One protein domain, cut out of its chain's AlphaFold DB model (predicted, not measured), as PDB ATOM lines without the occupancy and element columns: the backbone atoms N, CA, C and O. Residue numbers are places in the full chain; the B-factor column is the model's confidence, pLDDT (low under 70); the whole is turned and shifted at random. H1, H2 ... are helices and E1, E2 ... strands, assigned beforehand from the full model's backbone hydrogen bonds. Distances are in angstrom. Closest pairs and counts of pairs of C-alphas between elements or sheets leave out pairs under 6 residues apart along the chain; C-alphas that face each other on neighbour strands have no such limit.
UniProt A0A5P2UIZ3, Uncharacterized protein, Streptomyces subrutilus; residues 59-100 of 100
ATOM      1  N   GLY A  59     157.078 199.888 151.707       72.69
ATOM      2  CA  GLY A  59     157.764 200.191 152.948       72.69
ATOM      3  C   GLY A  59     159.117 199.501 152.999       72.69
ATOM      4  O   GLY A  59     159.322 198.418 152.444       72.69
ATOM      5  N   ARG A  60     160.048 200.151 153.689       82.56
ATOM      6  CA  ARG A  60     161.226 199.471 154.213       82.56
ATOM      7  C   ARG A  60     160.921 199.028 155.629       82.56
ATOM      8  O   ARG A  60     160.206 199.706 156.357       82.56
ATOM      9  N   THR A  61     161.465 197.900 156.031       87.81
ATOM     10  CA  THR A  61     161.245 197.326 157.344       87.81
ATOM     11  C   THR A  61     162.587 196.906 157.914       87.81
ATOM     12  O   THR A  61     163.432 196.370 157.201       87.81
ATOM     13  N   THR A  62     162.772 197.157 159.203       88.56
ATOM     14  CA  THR A  62     163.971 196.779 159.943       88.56
ATOM     15  C   THR A  62     163.619 195.644 160.894       88.56
ATOM     16  O   THR A  62     162.637 195.731 161.640       88.56
ATOM     17  N   VAL A  63     164.409 194.571 160.877       90.38
ATOM     18  CA  VAL A  63     164.331 193.481 161.853       90.38
ATOM     19  C   VAL A  63     165.505 193.610 162.805       90.38
ATOM     20  O   VAL A  63     166.655 193.653 162.373       90.38
ATOM     21  N   THR A  64     165.216 193.631 164.103       92.38
ATOM     22  CA  THR A  64     166.243 193.663 165.149       92.38
ATOM     23  C   THR A  64     166.029 192.547 166.158       92.38
ATOM     24  O   THR A  64     164.901 192.255 166.554       92.38
ATOM     25  N   CYS A  65     167.115 191.920 166.599       91.75
ATOM     26  CA  CYS A  65     167.136 190.974 167.705       91.75
ATOM     27  C   CYS A  65     168.151 191.425 168.745       91.75
ATOM     28  O   CYS A  65     169.293 191.744 168.427       91.75
ATOM     29  N   ARG A  66     167.796 191.307 170.025       88.88
ATOM     30  CA  ARG A  66     168.752 191.501 171.132       88.88
ATOM     31  C   ARG A  66     169.948 190.522 171.110       88.88
ATOM     32  O   ARG A  66     170.949 190.773 171.772       88.88
ATOM     33  N   CYS A  67     169.863 189.451 170.326       85.25
ATOM     34  CA  CYS A  67     170.953 188.527 170.040       85.25
ATOM     35  C   CYS A  67     172.002 189.064 169.042       85.25
ATOM     36  O   CYS A  67     173.005 188.397 168.821       85.25
ATOM     37  N   GLY A  68     171.800 190.256 168.464       86.38
ATOM     38  CA  GLY A  68     172.753 190.912 167.558       86.38
ATOM     39  C   GLY A  68     172.333 190.940 166.087       86.38
ATOM     40  O   GLY A  68     173.040 191.535 165.283       86.38
ATOM     41  N   LEU A  69     171.192 190.339 165.726       89.50
ATOM     42  CA  LEU A  69     170.628 190.491 164.382       89.50
ATOM     43  C   LEU A  69     170.144 191.933 164.181       89.50
ATOM     44  O   LEU A  69     169.297 192.403 164.941       89.50
ATOM     45  N   ASP A  70     170.628 192.584 163.131       90.25
ATOM     46  CA  ASP A  70     170.121 193.850 162.608       90.25
ATOM     47  C   ASP A  70     170.197 193.788 161.081       90.25
ATOM     48  O   ASP A  70     171.262 193.533 160.518       90.25
ATOM     49  N   THR A  71     169.060 193.939 160.407       86.56
ATOM     50  CA  THR A  71     169.007 193.860 158.938       86.56
ATOM     51  C   THR A  71     169.243 195.202 158.256       86.56
ATOM     52  O   THR A  71     169.307 195.252 157.030       86.56
ATOM     53  N   GLY A  72     169.283 196.305 159.007       87.88
ATOM     54  CA  GLY A  72     169.005 197.629 158.464       87.88
ATOM     55  C   GLY A  72     167.617 197.724 157.809       87.88
ATOM     56  O   GLY A  72     166.789 196.809 157.887       87.88
ATOM     57  N   ALA A  73     167.364 198.857 157.152       85.88
ATOM     58  CA  ALA A  73     166.109 199.127 156.457       85.88
ATOM     59  C   ALA A  73     166.091 198.460 155.069       85.88
ATOM     60  O   ALA A  73     166.633 199.001 154.102       85.88
ATOM     61  N   VAL A  74     165.432 197.306 154.960       84.44
ATOM     62  CA  VAL A  74     165.319 196.508 153.721       84.44
ATOM     63  C   VAL A  74     163.866 196.457 153.234       84.44
ATOM     64  O   VAL A  74     162.967 196.814 153.996       84.44
ATOM     65  N   PRO A  75     163.568 196.062 151.984       86.69
ATOM     66  CA  PRO A  75     162.191 195.866 151.531       86.69
ATOM     67  C   PRO A  75     161.380 194.984 152.492       86.69
ATOM     68  O   PRO A  75     161.871 193.962 152.968       86.69
ATOM     69  N   THR A  76     160.117 195.342 152.758       81.75
ATOM     70  CA  THR A  76     159.275 194.625 153.737       81.75
ATOM     71  C   THR A  76     159.188 193.116 153.487       81.75
ATOM     72  O   THR A  76     159.163 192.346 154.444       81.75
ATOM     73  N   ASN A  77     159.166 192.668 152.228       85.12
ATOM     74  CA  ASN A  77     159.135 191.236 151.913       85.12
ATOM     75  C   ASN A  77     160.412 190.516 152.368       85.12
ATOM     76  O   ASN A  77     160.326 189.447 152.965       85.12
ATOM     77  N   GLU A  78     161.578 191.119 152.138       86.25
ATOM     78  CA  GLU A  78     162.871 190.576 152.560       86.25
ATOM     79  C   GLU A  78     162.994 190.590 154.087       86.25
ATOM     80  O   GLU A  78     163.322 189.571 154.693       86.25
ATOM     81  N   ALA A  79     162.613 191.699 154.729       87.62
ATOM     82  CA  ALA A  79     162.553 191.796 156.187       87.62
ATOM     83  C   ALA A  79     161.642 190.721 156.795       87.62
ATOM     84  O   ALA A  79     161.967 190.133 157.824       87.62
ATOM     85  N   ARG A  80     160.498 190.438 156.162       87.81
ATOM     86  CA  ARG A  80     159.563 189.413 156.635       87.81
ATOM     87  C   ARG A  80     160.177 188.018 156.580       87.81
ATOM     88  O   ARG A  80     160.020 187.272 157.542       87.81
ATOM     89  N   LEU A  81     160.897 187.692 155.507       90.25
ATOM     90  CA  LEU A  81     161.602 186.415 155.388       90.25
ATOM     91  C   LEU A  81     162.661 186.265 156.485       90.25
ATOM     92  O   LEU A  81     162.669 185.254 157.181       90.25
ATOM     93  N   VAL A  82     163.483 187.296 156.710       89.44
ATOM     94  CA  VAL A  82     164.511 187.274 157.766       89.44
ATOM     95  C   VAL A  82     163.885 187.177 159.159       89.44
ATOM     96  O   VAL A  82     164.368 186.441 160.020       89.44
ATOM     97  N   TYR A  83     162.775 187.881 159.393       90.06
ATOM     98  CA  TYR A  83     162.024 187.783 160.641       90.06
ATOM     99  C   TYR A  83     161.499 186.360 160.883       90.06
ATOM    100  O   TYR A  83     161.637 185.830 161.987       90.06
ATOM    101  N   GLU A  84     160.890 185.739 159.871       92.19
ATOM    102  CA  GLU A  84     160.329 184.389 159.968       92.19
ATOM    103  C   GLU A  84     161.426 183.332 160.168       92.19
ATOM    104  O   GLU A  84     161.299 182.490 161.059       92.19
ATOM    105  N   GLU A  85     162.526 183.417 159.415       92.19
ATOM    106  CA  GLU A  85     163.693 182.539 159.562       92.19
ATOM    107  C   GLU A  85     164.283 182.636 160.971       92.19
ATOM    108  O   GLU A  85     164.406 181.632 161.677       92.19
ATOM    109  N   HIS A  86     164.568 183.854 161.433       91.94
ATOM    110  CA  HIS A  86     165.187 184.046 162.735       91.94
ATOM    111  C   HIS A  86     164.258 183.645 163.889       91.94
ATOM    112  O   HIS A  86     164.700 183.084 164.891       91.94
ATOM    113  N   ARG A  87     162.944 183.853 163.746       89.75
ATOM    114  CA  ARG A  87     161.952 183.348 164.703       89.75
ATOM    115  C   ARG A  87     161.977 181.822 164.811       89.75
ATOM    116  O   ARG A  87     161.744 181.301 165.902       89.75
ATOM    117  N   ASN A  88     162.208 181.114 163.709       90.44
ATOM    118  CA  ASN A  88     162.295 179.656 163.723       90.44
ATOM    119  C   ASN A  88     163.575 179.183 164.417       90.44
ATOM    120  O   ASN A  88     163.477 178.322 165.284       90.44
ATOM    121  N   LEU A  89     164.718 179.833 164.167       87.56
ATOM    122  CA  LEU A  89     165.965 179.557 164.893       87.56
ATOM    123  C   LEU A  89     165.788 179.693 166.412       87.56
ATOM    124  O   LEU A  89     166.132 178.783 167.157       87.56
ATOM    125  N   ILE A  90     165.140 180.771 166.866       86.75
ATOM    126  CA  ILE A  90     164.826 180.974 168.291       86.75
ATOM    127  C   ILE A  90     163.990 179.812 168.850       86.75
ATOM    128  O   ILE A  90     164.208 179.358 169.970       86.75
ATOM    129  N   ARG A  91     162.999 179.330 168.091       85.56
ATOM    130  CA  ARG A  91     162.143 178.213 168.523       85.56
ATOM    131  C   ARG A  91     162.915 176.903 168.607       85.56
ATOM    132  O   ARG A  91     162.670 176.135 169.539       85.56
ATOM    133  N   ASP A  92     163.807 176.651 167.658       84.00
ATOM    134  CA  ASP A  92     164.622 175.440 167.622       84.00
ATOM    135  C   ASP A  92     165.626 175.421 168.780       84.00
ATOM    136  O   ASP A  92     165.727 174.409 169.473       84.00
ATOM    137  N   GLU A  93     166.269 176.556 169.073       80.44
ATOM    138  CA  GLU A  93     167.151 176.724 170.236       80.44
ATOM    139  C   GLU A  93     166.419 176.441 171.556       80.44
ATOM    140  O   GLU A  93     166.875 175.620 172.353       80.44
ATOM    141  N   ILE A  94     165.237 177.038 171.755       77.06
ATOM    142  CA  ILE A  94     164.405 176.802 172.948       77.06
ATOM    143  C   ILE A  94     164.005 175.325 173.063       77.06
ATOM    144  O   ILE A  94     163.980 174.758 174.153       77.06
ATOM    145  N   THR A  95     163.665 174.690 171.942       74.81
ATOM    146  CA  THR A  95     163.215 173.291 171.934       74.81
ATOM    147  C   THR A  95     164.360 172.322 172.224       74.81
ATOM    148  O   THR A  95     164.128 171.285 172.844       74.81
ATOM    149  N   ALA A  96     165.583 172.634 171.787       67.06
ATOM    150  CA  ALA A  96     166.763 171.809 172.032       67.06
ATOM    151  C   ALA A  96     167.159 171.780 173.518       67.06
ATOM    152  O   ALA A  96     167.496 170.722 174.039       67.06
ATOM    153  N   ASP A  97     167.062 172.909 174.211       62.25
ATOM    154  CA  ASP A  97     167.414 173.038 175.632       62.25
ATOM    155  C   ASP A  97     166.389 172.391 176.573       62.25
ATOM    156  O   ASP A  97     166.746 171.871 177.622       62.25
ATOM    157  N   LEU A  98     165.116 172.335 176.169       62.62
ATOM    158  CA  LEU A  98     164.056 171.650 176.922       62.62
ATOM    159  C   LEU A  98     164.118 170.114 176.833       62.62
ATOM    160  O   LEU A  98     163.300 169.435 177.451       62.62
ATOM    161  N   ARG A  99     165.031 169.554 176.030       60.12
ATOM    162  CA  ARG A  99     165.189 168.101 175.844       60.12
ATOM    163  C   ARG A  99     166.293 167.475 176.709       60.12
ATOM    164  O   ARG A  99     166.525 166.276 176.556       60.12
ATOM    165  N   PHE A 100     166.940 168.247 177.586       47.62
ATOM    166  CA  PHE A 100     167.981 167.780 178.511       47.62
ATOM    167  C   PHE A 100     167.501 167.722 179.963       47.62
ATOM    168  O   PHE A 100     166.811 168.666 180.409       47.62
TER     169      PHE A 100
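This is residues 59 to 100 of the 100 residues of an uncharacterized protein of Streptomyces subrutilus (UniProt A0A5P2UIZ3). One long helix, H1, makes the length of a rod, and a narrow loop of chain, strand E1 going out and the link 66 to 75 folding back, makes a V with it. The V closes near Thr 61 and Thr 76, and residues 91 to 100 stick out at the far end. The 42 printed residues hold one named strand, then one named helix, of the mixed class; the whole is loose, radius of gyration of the C-alphas 12.3 A, spanning 42 by 17 by 7 A.

E1, residues 59 to 65, begins at C-alpha 59 (157.764, 200.191, 152.948). H1, residues 76 to 97, is 31.8 A long and ends at C-alpha 97 (167.414, 173.038, 175.632).

E1 pairs with no named strand, but its residues 60 to 61 pair antiparallel with residues 74 to 75. The closest C-alphas of E1 and H1, those of Thr 61 and Thr 76, are 4.9 A apart. In H1 every O i to N i+4 pair is within hydrogen-bond range.

The C-alphas farthest apart, of Gly 59 and Phe 100, are 42.5 A apart. The printed part has no cut, and its link is short. Residues 96 to 100 have pLDDT under 70.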